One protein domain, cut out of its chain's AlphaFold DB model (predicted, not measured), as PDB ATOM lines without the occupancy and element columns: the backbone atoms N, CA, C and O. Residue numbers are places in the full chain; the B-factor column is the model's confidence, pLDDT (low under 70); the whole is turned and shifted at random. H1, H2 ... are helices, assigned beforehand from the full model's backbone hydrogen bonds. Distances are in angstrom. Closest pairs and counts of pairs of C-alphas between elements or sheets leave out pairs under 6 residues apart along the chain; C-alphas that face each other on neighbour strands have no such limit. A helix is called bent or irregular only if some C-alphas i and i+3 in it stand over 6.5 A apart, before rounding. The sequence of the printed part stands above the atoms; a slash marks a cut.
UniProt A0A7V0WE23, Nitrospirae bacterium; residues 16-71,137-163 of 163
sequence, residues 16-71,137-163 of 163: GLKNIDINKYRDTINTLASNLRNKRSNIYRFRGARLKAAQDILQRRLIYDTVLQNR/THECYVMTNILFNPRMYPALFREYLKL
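Overview. This is residues 16 to 71 and 137 to 163 of the 163 residues of a protein of Nitrospirae bacterium (UniProt A0A7V0WE23). What is the shape? H1 and H2 form a long helical hairpin; the shorter H3 and H4 pack steeply on H2, and residues 16 to 21 stick out. What is printed? 83 residues, all helix by class, with four named helices, H1 to H4; compact, radius of gyration of the C-alphas 13.3 A, spans 41 by 30 by 19 A.

Arrangement. What comes first? H1, residues 22 to 37, touches H2, residues 49 to 69, opposite ways at a shallow tilt of 17 degrees; the closest C-alphas, of Ala 33 and Ile 57, are 5.8 A apart. What else touches H2? H3, residues 139 to 147, touches residues 55 to 63 alone, at a steep tilt of 68 degrees, only just short of perpendicular; the closest C-alphas, of Gln 59 and Val 142, are 6.2 A apart. H4, residues 150 to 161, touches H2 at a steep tilt of 60 degrees; the closest C-alphas, of Ala 54 and Tyr 160, are 5.1 A apart. H1 is apart from H3 and H4. Are the backbones helical? Each O i to N i+4 pair is within hydrogen-bond range in H1, H2 and H3, and 6 of 8 in H4.

Along the chain. Where are the anchors? C-alpha 22 is at (289.835, 114.576, 304.713), C-alpha 161 at (297.702, 134.953, 287.685). How long are the helices? H1 22.6 A, H2 30.0 A, H4 17.5 A; H4 is irregular, C-alphas 151 to 154 being 7.0 A apart.

Size, cuts and confidence. Is anything cut? Residues 72 to 136 are not printed; C-alphas 71 and 137 are 10.3 A apart. Which link is long? H1 to H2, 11 residues. Is confidence low? No printed residue is under 70.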
ATOM      1  N   GLY A  16     283.342 113.332 318.227       86.50
ATOM      2  CA  GLY A  16     283.004 112.683 316.961       86.50
ATOM      3  C   GLY A  16     282.987 113.654 315.777       86.50
ATOM      4  O   GLY A  16     283.299 113.256 314.653       86.50
ATOM      5  N   LEU A  17     282.736 114.946 316.018       85.50
ATOM      6  CA  LEU A  17     282.770 115.986 314.985       85.50
ATOM      7  C   LEU A  17     284.177 116.232 314.421       85.50
ATOM      8  O   LEU A  17     284.305 116.749 313.309       85.50
ATOM      9  N   LYS A  18     285.237 115.852 315.150       84.81
ATOM     10  CA  LYS A  18     286.624 115.937 314.662       84.81
ATOM     11  C   LYS A  18     286.975 114.825 313.673       84.81
ATOM     12  O   LYS A  18     287.975 114.958 312.965       84.81
ATOM     13  N   ASN A  19     286.150 113.777 313.558       85.25
ATOM     14  CA  ASN A  19     286.316 112.710 312.568       85.25
ATOM     15  C   ASN A  19     285.891 113.191 311.175       85.25
ATOM     16  O   ASN A  19     284.864 112.800 310.620       85.25
ATOM     17  N   ILE A  20     286.700 114.081 310.609       86.12
ATOM     18  CA  ILE A  20     286.463 114.669 309.297       86.12
ATOM     19  C   ILE A  20     287.011 113.741 308.215       86.12
ATOM     20  O   ILE A  20     288.178 113.350 308.228       86.12
ATOM     21  N   ASP A  21     286.186 113.471 307.207       89.81
ATOM     22  CA  ASP A  21     286.649 112.875 305.958       89.81
ATOM     23  C   ASP A  21     287.518 113.886 305.193       89.81
ATOM     24  O   ASP A  21     287.042 114.817 304.529       89.81
ATOM     25  N   ILE A  22     288.830 113.693 305.301       88.44
ATOM     26  CA  ILE A  22     289.835 114.576 304.713       88.44
ATOM     27  C   ILE A  22     289.774 114.590 303.176       88.44
ATOM     28  O   ILE A  22     290.158 115.584 302.553       88.44
ATOM     29  N   ASN A  23     289.248 113.530 302.545       91.12
ATOM     30  CA  ASN A  23     289.049 113.492 301.096       91.12
ATOM     31  C   ASN A  23     287.887 114.400 300.690       91.12
ATOM     32  O   ASN A  23     288.050 115.210 299.778       91.12
ATOM     33  N   LYS A  24     286.767 114.374 301.426       91.56
ATOM     34  CA  LYS A  24     285.664 115.328 301.200       91.56
ATOM     35  C   LYS A  24     286.114 116.772 301.380       91.56
ATOM     36  O   LYS A  24     285.720 117.640 300.596       91.56
ATOM     37  N   TYR A  25     286.973 117.041 302.367       91.19
ATOM     38  CA  TYR A  25     287.565 118.368 302.525       91.19
ATOM     39  C   TYR A  25     288.391 118.762 301.291       91.19
ATOM     40  O   TYR A  25     288.165 119.837 300.729       91.19
ATOM     41  N   ARG A  26     289.282 117.876 300.815       92.75
ATOM     42  CA  ARG A  26     290.087 118.094 299.598       92.75
ATOM     43  C   ARG A  26     289.215 118.407 298.380       92.75
ATOM     44  O   ARG A  26     289.473 119.372 297.658       92.75
ATOM     45  N   ASP A  27     288.181 117.614 298.150       93.31
ATOM     46  CA  ASP A  27     287.325 117.756 296.971       93.31
ATOM     47  C   ASP A  27     286.515 119.057 297.031       93.31
ATOM     48  O   ASP A  27     286.361 119.762 296.026       93.31
ATOM     49  N   THR A  28     286.099 119.451 298.235       92.69
ATOM     50  CA  THR A  28     285.425 120.730 298.479       92.69
ATOM     51  C   THR A  28     286.344 121.913 298.176       92.69
ATOM     52  O   THR A  28     285.964 122.810 297.418       92.69
ATOM     53  N   ILE A  29     287.571 121.932 298.711       92.56
ATOM     54  CA  ILE A  29     288.502 123.046 298.464       92.56
ATOM     55  C   ILE A  29     288.902 123.134 296.983       92.56
ATOM     56  O   ILE A  29     289.004 124.243 296.452       92.56
ATOM     57  N   ASN A  30     289.034 121.993 296.294       92.25
ATOM     58  CA  ASN A  30     289.306 121.929 294.857       92.25
ATOM     59  C   ASN A  30     288.141 122.481 294.033       92.25
ATOM     60  O   ASN A  30     288.352 123.275 293.115       92.25
ATOM     61  N   THR A  31     286.909 122.117 294.391       91.25
ATOM     62  CA  THR A  31     285.696 122.631 293.742       91.25
ATOM     63  C   THR A  31     285.586 124.144 293.910       91.25
ATOM     64  O   THR A  31     285.341 124.865 292.944       91.25
ATOM     65  N   LEU A  32     285.841 124.657 295.117       89.31
ATOM     66  CA  LEU A  32     285.826 126.096 295.382       89.31
ATOM     67  C   LEU A  32     286.920 126.840 294.607       89.31
ATOM     68  O   LEU A  32     286.649 127.894 294.033       89.31
ATOM     69  N   ALA A  33     288.134 126.288 294.543       87.94
ATOM     70  CA  ALA A  33     289.223 126.864 293.759       87.94
ATOM     71  C   ALA A  33     288.902 126.872 292.253       87.94
ATOM     72  O   ALA A  33     289.106 127.884 291.584       87.94
ATOM     73  N   SER A  34     288.348 125.775 291.727       88.31
ATOM     74  CA  SER A  34     287.911 125.664 290.329       88.31
ATOM     75  C   SER A  34     286.805 126.667 289.996       88.31
ATOM     76  O   SER A  34     286.874 127.356 288.981       88.31
ATOM     77  N   ASN A  35     285.814 126.824 290.878       87.50
ATOM     78  CA  ASN A  35     284.725 127.779 290.685       87.50
ATOM     79  C   ASN A  35     285.204 129.236 290.660       87.50
ATOM     80  O   ASN A  35     284.641 130.043 289.918       87.50
ATOM     81  N   LEU A  36     286.236 129.572 291.441       84.94
ATOM     82  CA  LEU A  36     286.866 130.891 291.408       84.94
ATOM     83  C   LEU A  36     287.655 131.109 290.106       84.94
ATOM     84  O   LEU A  36     287.456 132.130 289.455       84.94
ATOM     85  N   ARG A  37     288.477 130.138 289.684       84.75
ATOM     86  CA  ARG A  37     289.263 130.218 288.432       84.75
ATOM     87  C   ARG A  37     288.383 130.285 287.180       84.75
ATOM     88  O   ARG A  37     288.644 131.065 286.275       84.75
ATOM     89  N   ASN A  38     287.296 129.515 287.154       84.75
ATOM     90  CA  ASN A  38     286.354 129.463 286.031       84.75
ATOM     91  C   ASN A  38     285.280 130.565 286.080       84.75
ATOM     92  O   ASN A  38     284.295 130.480 285.349       84.75
ATOM     93  N   LYS A  39     285.415 131.561 286.970       79.62
ATOM     94  CA  LYS A  39     284.463 132.676 287.151       79.62
ATOM     95  C   LYS A  39     283.009 132.238 287.405       79.62
ATOM     96  O   LYS A  39     282.080 133.015 287.208       79.62
ATOM     97  N   ARG A  40     282.797 131.009 287.894       77.44
ATOM     98  CA  ARG A  40     281.477 130.484 288.299       77.44
ATOM     99  C   ARG A  40     281.022 131.044 289.648       77.44
ATOM    100  O   ARG A  40     279.853 130.949 290.006       77.44
ATOM    101  N   SER A  41     281.950 131.590 290.431       78.06
ATOM    102  CA  SER A  41     281.673 132.254 291.703       78.06
ATOM    103  C   SER A  41     282.113 133.710 291.665       78.06
ATOM    104  O   SER A  41     283.214 134.021 291.220       78.06
ATOM    105  N   ASN A  42     281.263 134.595 292.189       73.12
ATOM    106  CA  ASN A  42     281.599 136.007 292.316       73.12
ATOM    107  C   ASN A  42     282.782 136.193 293.271       73.12
ATOM    108  O   ASN A  42     282.829 135.612 294.360       73.12
ATOM    109  N   ILE A  43     283.712 137.044 292.856       77.88
ATOM    110  CA  ILE A  43     284.769 137.582 293.707       77.88
ATOM    111  C   ILE A  43     284.200 138.807 294.438       77.88
ATOM    112  O   ILE A  43     283.298 139.481 293.934       77.88
ATOM    113  N   TYR A  44     284.702 139.095 295.638       74.94
ATOM    114  CA  TYR A  44     284.309 140.294 296.374       74.94
ATOM    115  C   TYR A  44     284.542 141.580 295.558       74.94
ATOM    116  O   TYR A  44     285.462 141.675 294.750       74.94
ATOM    117  N   ARG A  45     283.716 142.604 295.794       75.56
ATOM    118  CA  ARG A  45     283.734 143.872 295.045       75.56
ATOM    119  C   ARG A  45     284.619 144.937 295.714       75.56
ATOM    120  O   ARG A  45     284.164 146.053 295.933       75.56
ATOM    121  N   PHE A  46     285.866 144.605 296.062       82.19
ATOM    122  CA  PHE A  46     286.825 145.565 296.641       82.19
ATOM    123  C   PHE A  46     288.191 145.541 295.935       82.19
ATOM    124  O   PHE A  46     288.565 144.560 295.283       82.19
ATOM    125  N   ARG A  47     288.960 146.632 296.065       73.19
ATOM    126  CA  ARG A  47     290.315 146.748 295.495       73.19
ATOM    127  C   ARG A  47     291.237 145.715 296.151       73.19
ATOM    128  O   ARG A  47     291.509 145.803 297.339       73.19
ATOM    129  N   GLY A  48     291.704 144.731 295.379       80.94
ATOM    130  CA  GLY A  48     292.516 143.615 295.889       80.94
ATOM    131  C   GLY A  48     291.755 142.298 296.076       80.94
ATOM    132  O   GLY A  48     292.332 141.321 296.544       80.94
ATOM    133  N   ALA A  49     290.492 142.208 295.658       82.38
ATOM    134  CA  ALA A  49     289.716 140.983 295.839       82.38
ATOM    135  C   ALA A  49     290.272 139.756 295.082       82.38
ATOM    136  O   ALA A  49     290.119 138.631 295.552       82.38
ATOM    137  N   ARG A  50     291.000 139.953 293.969       84.06
ATOM    138  CA  ARG A  50     291.763 138.873 293.302       84.06
ATOM    139  C   ARG A  50     292.904 138.345 294.176       84.06
ATOM    140  O   ARG A  50     293.125 137.142 294.221       84.06
ATOM    141  N   LEU A  51     293.589 139.223 294.914       86.75
ATOM    142  CA  LEU A  51     294.631 138.820 295.863       86.75
ATOM    143  C   LEU A  51     294.032 138.030 297.027       86.75
ATOM    144  O   LEU A  51     294.570 136.994 297.402       86.75
ATOM    145  N   LYS A  52     292.885 138.481 297.551       85.94
ATOM    146  CA  LYS A  52     292.139 137.752 298.583       85.94
ATOM    147  C   LYS A  52     291.731 136.358 298.100       85.94
ATOM    148  O   LYS A  52     291.974 135.387 298.803       85.94
ATOM    149  N   ALA A  53     291.192 136.247 296.885       86.75
ATOM    150  CA  ALA A  53     290.822 134.961 296.300       86.75
ATOM    151  C   ALA A  53     292.038 134.033 296.106       86.75
ATOM    152  O   ALA A  53     291.956 132.846 296.422       86.75
ATOM    153  N   ALA A  54     293.182 134.563 295.654       88.88
ATOM    154  CA  ALA A  54     294.426 133.796 295.539       88.88
ATOM    155  C   ALA A  54     294.911 133.303 296.911       88.88
ATOM    156  O   ALA A  54     295.278 132.138 297.073       88.88
ATOM    157  N   GLN A  55     294.863 134.185 297.911       90.88
ATOM    158  CA  GLN A  55     295.207 133.876 299.293       90.88
ATOM    159  C   GLN A  55     294.279 132.804 299.875       90.88
ATOM    160  O   GLN A  55     294.780 131.907 300.548       90.88
ATOM    161  N   ASP A  56     292.973 132.852 299.602       88.88
ATOM    162  CA  ASP A  56     291.999 131.861 300.076       88.88
ATOM    163  C   ASP A  56     292.249 130.469 299.487       88.88
ATOM    164  O   ASP A  56     292.192 129.469 300.205       88.88
ATOM    165  N   ILE A  57     292.580 130.389 298.193       90.12
ATOM    166  CA  ILE A  57     292.946 129.119 297.543       90.12
ATOM    167  C   ILE A  57     294.206 128.540 298.193       90.12
ATOM    168  O   ILE A  57     294.238 127.364 298.561       90.12
ATOM    169  N   LEU A  58     295.241 129.368 298.359       90.81
ATOM    170  CA  LEU A  58     296.518 128.943 298.926       90.81
ATOM    171  C   LEU A  58     296.383 128.531 300.401       90.81
ATOM    172  O   LEU A  58     296.915 127.501 300.803       90.81
ATOM    173  N   GLN A  59     295.631 129.300 301.186       92.38
ATOM    174  CA  GLN A  59     295.340 129.027 302.593       92.38
ATOM    175  C   GLN A  59     294.670 127.668 302.778       92.38
ATOM    176  O   GLN A  59     295.145 126.872 303.580       92.38
ATOM    177  N   ARG A  60     293.604 127.376 302.027       91.62
ATOM    178  CA  ARG A  60     292.880 126.096 302.137       91.62
ATOM    179  C   ARG A  60     293.771 124.902 301.812       91.62
ATOM    180  O   ARG A  60     293.704 123.882 302.490       91.62
ATOM    181  N   ARG A  61     294.646 125.052 300.812       91.12
ATOM    182  CA  ARG A  61     295.636 124.027 300.463       91.12
ATOM    183  C   ARG A  61     296.636 123.796 301.594       91.12
ATOM    184  O   ARG A  61     296.876 122.658 301.967       91.12
ATOM    185  N   LEU A  62     297.165 124.868 302.175       90.81
ATOM    186  CA  LEU A  62     298.102 124.771 303.294       90.81
ATOM    187  C   LEU A  62     297.461 124.179 304.546       90.81
ATOM    188  O   LEU A  62     298.124 123.432 305.258       90.81
ATOM    189  N   ILE A  63     296.191 124.487 304.813       90.56
ATOM    190  CA  ILE A  63     295.440 123.880 305.916       90.56
ATOM    191  C   ILE A  63     295.313 122.370 305.689       90.56
ATOM    192  O   ILE A  63     295.640 121.604 306.591       90.56
ATOM    193  N   TYR A  64     294.926 121.942 304.481       91.69
ATOM    194  CA  TYR A  64     294.884 120.523 304.111       91.69
ATOM    195  C   TYR A  64     296.239 119.830 304.322       91.69
ATOM    196  O   TYR A  64     296.314 118.817 305.014       91.69
ATOM    197  N   ASP A  65     297.315 120.410 303.786       91.12
ATOM    198  CA  ASP A  65     298.661 119.839 303.893       91.12
ATOM    199  C   ASP A  65     299.147 119.794 305.354       91.12
ATOM    200  O   ASP A  65     299.824 118.849 305.757       91.12
ATOM    201  N   THR A  66     298.786 120.797 306.164       89.69
ATOM    202  CA  THR A  66     299.135 120.866 307.594       89.69
ATOM    203  C   THR A  66     298.456 119.748 308.381       89.69
ATOM    204  O   THR A  66     299.109 119.123 309.212       89.69
ATOM    205  N   VAL A  67     297.180 119.465 308.098       89.00
ATOM    206  CA  VAL A  67     296.434 118.365 308.735       89.00
ATOM    207  C   VAL A  67     297.004 117.007 308.344       89.00
ATOM    208  O   VAL A  67     297.159 116.144 309.196       89.00
ATOM    209  N   LEU A  68     297.362 116.814 307.072       89.56
ATOM    210  CA  LEU A  68     297.950 115.548 306.629       89.56
ATOM    211  C   LEU A  68     299.324 115.279 307.246       89.56
ATOM    212  O   LEU A  68     299.649 114.138 307.556       89.56
ATOM    213  N   GLN A  69     300.151 116.317 307.373       88.75
ATOM    214  CA  GLN A  69     301.531 116.167 307.835       88.75
ATOM    215  C   GLN A  69     301.682 116.340 309.351       88.75
ATOM    216  O   GLN A  69     302.778 116.112 309.859       88.75
ATOM    217  N   ASN A  70     300.629 116.777 310.055       86.50
ATOM    218  CA  ASN A  70     300.623 117.079 311.492       86.50
ATOM    219  C   ASN A  70     301.844 117.895 311.952       86.50
ATOM    220  O   ASN A  70     302.416 117.659 313.015       86.50
ATOM    221  N   ARG A  71     302.278 118.858 311.127       86.62
ATOM    222  CA  ARG A  71     303.461 119.683 311.400       86.62
ATOM    223  C   ARG A  71     303.300 121.101 310.890       86.62
ATOM    224  O   ARG A  71     302.520 121.378 309.981       86.62
ATOM    225  N   THR A 137     295.650 125.084 312.063       82.31
ATOM    226  CA  THR A 137     294.605 124.973 311.032       82.31
ATOM    227  C   THR A 137     293.682 126.194 311.006       82.31
ATOM    228  O   THR A 137     292.740 126.242 310.221       82.31
ATOM    229  N   HIS A 138     293.948 127.200 311.849       84.19
ATOM    230  CA  HIS A 138     293.129 128.402 311.956       84.19
ATOM    231  C   HIS A 138     293.341 129.303 310.734       84.19
ATOM    232  O   HIS A 138     294.417 129.865 310.515       84.19
ATOM    233  N   GLU A 139     292.277 129.493 309.964       84.12
ATOM    234  CA  GLU A 139     292.239 130.278 308.738       84.12
ATOM    235  C   GLU A 139     292.800 131.690 308.958       84.12
ATOM    236  O   GLU A 139     293.700 132.114 308.231       84.12
ATOM    237  N   CYS A 140     292.348 132.400 309.994       82.31
ATOM    238  CA  CYS A 140     292.776 133.769 310.293       82.31
ATOM    239  C   CYS A 140     294.304 133.895 310.443       82.31
ATOM    240  O   CYS A 140     294.927 134.797 309.865       82.31
ATOM    241  N   TYR A 141     294.938 132.949 311.141       84.56
ATOM    242  CA  TYR A 141     296.392 132.944 311.298       84.56
ATOM    243  C   TYR A 141     297.117 132.479 310.054       84.56
ATOM    244  O   TYR A 141     298.107 133.099 309.685       84.56
ATOM    245  N   VAL A 142     296.626 131.447 309.365       86.81
ATOM    246  CA  VAL A 142     297.247 130.987 308.115       86.81
ATOM    247  C   VAL A 142     297.213 132.097 307.059       86.81
ATOM    248  O   VAL A 142     298.213 132.316 306.383       86.81
ATOM    249  N   MET A 143     296.122 132.867 306.968       87.69
ATOM    250  CA  MET A 143     296.038 134.048 306.101       87.69
ATOM    251  C   MET A 143     297.134 135.060 306.438       87.69
ATOM    252  O   MET A 143     297.882 135.478 305.554       87.69
ATOM    253  N   THR A 144     297.251 135.431 307.713       86.25
ATOM    254  CA  THR A 144     298.266 136.394 308.161       86.25
ATOM    255  C   THR A 144     299.676 135.857 307.907       86.25
ATOM    256  O   THR A 144     300.526 136.560 307.369       86.25
ATOM    257  N   ASN A 145     299.912 134.578 308.198       86.88
ATOM    258  CA  ASN A 145     301.195 133.923 307.979       86.88
ATOM    259  C   ASN A 145     301.569 133.868 306.493       86.88
ATOM    260  O   ASN A 145     302.746 133.974 306.180       86.88
ATOM    261  N   ILE A 146     300.609 133.747 305.571       88.00
ATOM    262  CA  ILE A 146     300.866 133.830 304.124       88.00
ATOM    263  C   ILE A 146     301.223 135.264 303.719       88.00
ATOM    264  O   ILE A 146     302.217 135.475 303.026       88.00
ATOM    265  N   LEU A 147     300.429 136.252 304.142       87.00
ATOM    266  CA  LEU A 147     300.590 137.649 303.718       87.00
ATOM    267  C   LEU A 147     301.868 138.300 304.265       87.00
ATOM    268  O   LEU A 147     302.481 139.122 303.585       87.00
ATOM    269  N   PHE A 148     302.300 137.908 305.461       86.62
ATOM    270  CA  PHE A 148     303.505 138.434 306.107       86.62
ATOM    271  C   PHE A 148     304.725 137.510 305.966       86.62
ATOM    272  O   PHE A 148     305.753 137.745 306.601       86.62
ATOM    273  N   ASN A 149     304.651 136.473 305.124       88.44
ATOM    274  CA  ASN A 149     305.793 135.628 304.790       88.44
ATOM    275  C   ASN A 149     306.242 135.864 303.338       88.44
ATOM    276  O   ASN A 149     305.631 135.314 302.417       88.44
ATOM    277  N   PRO A 150     307.356 136.585 303.115       86.25
ATOM    278  CA  PRO A 150     307.876 136.857 301.775       86.25
ATOM    279  C   PRO A 150     308.138 135.599 300.936       86.25
ATOM    280  O   PRO A 150     308.012 135.630 299.714       86.25
ATOM    281  N   ARG A 151     308.435 134.456 301.576       88.69
ATOM    282  CA  ARG A 151     308.643 133.176 300.876       88.69
ATOM    283  C   ARG A 151     307.383 132.664 300.174       88.69
ATOM    284  O   ARG A 151     307.492 131.868 299.248       88.69
ATOM    285  N   MET A 152     306.201 133.125 300.586       89.12
ATOM    286  CA  MET A 152     304.921 132.730 299.994       89.12
ATOM    287  C   MET A 152     304.491 133.622 298.829       89.12
ATOM    288  O   MET A 152     303.567 133.256 298.104       89.12
ATOM    289  N   TYR A 153     305.159 134.755 298.597       90.00
ATOM    290  CA  TYR A 153     304.779 135.695 297.536       90.00
ATOM    291  C   TYR A 153     304.843 135.086 296.130       90.00
ATOM    292  O   TYR A 153     303.894 135.301 295.377       90.00
ATOM    293  N   PRO A 154     305.842 134.253 295.769       90.81
ATOM    294  CA  PRO A 154     305.841 133.579 294.471       90.81
ATOM    295  C   PRO A 154     304.639 132.641 294.283       90.81
ATOM    296  O   PRO A 154     304.041 132.596 293.208       90.81
ATOM    297  N   ALA A 155     304.254 131.905 295.332       89.38
ATOM    298  CA  ALA A 155     303.101 131.005 295.293       89.38
ATOM    299  C   ALA A 155     301.780 131.783 295.203       89.38
ATOM    300  O   ALA A 155     300.907 131.433 294.408       89.38
ATOM    301  N   LEU A 156     301.659 132.873 295.967       89.75
ATOM    302  CA  LEU A 156     300.502 133.763 295.945       89.75
ATOM    303  C   LEU A 156     300.338 134.442 294.580       89.75
ATOM    304  O   LEU A 156     299.238 134.466 294.034       89.75
ATOM    305  N   PHE A 157     301.433 134.936 294.000       88.94
ATOM    306  CA  PHE A 157     301.439 135.550 292.674       88.94
ATOM    307  C   PHE A 157     301.042 134.549 291.583       88.94
ATOM    308  O   PHE A 157     300.243 134.866 290.705       88.94
ATOM    309  N   ARG A 158     301.515 133.300 291.674       90.12
ATOM    310  CA  ARG A 158     301.117 132.230 290.749       90.12
ATOM    311  C   ARG A 158     299.615 131.947 290.795       90.12
ATOM    312  O   ARG A 158     299.021 131.705 289.751       90.12
ATOM    313  N   GLU A 159     299.003 131.952 291.977       88.88
ATOM    314  CA  GLU A 159     297.550 131.780 292.102       88.88
ATOM    315  C   GLU A 159     296.780 133.029 291.660       88.88
ATOM    316  O   GLU A 159     295.731 132.905 291.036       88.88
ATOM    317  N   TYR A 160     297.333 134.221 291.887       88.06
ATOM    318  CA  TYR A 160     296.774 135.478 291.393       88.06
ATOM    319  C   TYR A 160     296.684 135.522 289.861       88.06
ATOM    320  O   TYR A 160     295.675 135.973 289.327       88.06
ATOM    321  N   LEU A 161     297.699 135.018 289.152       87.94
ATOM    322  CA  LEU A 161     297.702 134.953 287.685       87.94
ATOM    323  C   LEU A 161     296.680 133.961 287.106       87.94
ATOM    324  O   LEU A 161     296.290 134.101 285.952       87.94
ATOM    325  N   LYS A 162     296.255 132.955 287.883       85.12
ATOM    326  CA  LYS A 162     295.292 131.924 287.448       85.12
ATOM    327  C   LYS A 162     293.822 132.322 287.637       85.12
ATOM    328  O   LYS A 162     292.951 131.565 287.213       85.12
ATOM    329  N   LEU A 163     293.553 133.426 288.335       79.19
ATOM    330  CA  LEU A 163     292.217 133.972 288.614       79.19
ATOM    331  C   LEU A 163     291.859 135.057 287.608       79.19
ATOM    332  O   LEU A 163     290.694 135.142 287.168       79.19
TER     333      LEU A 163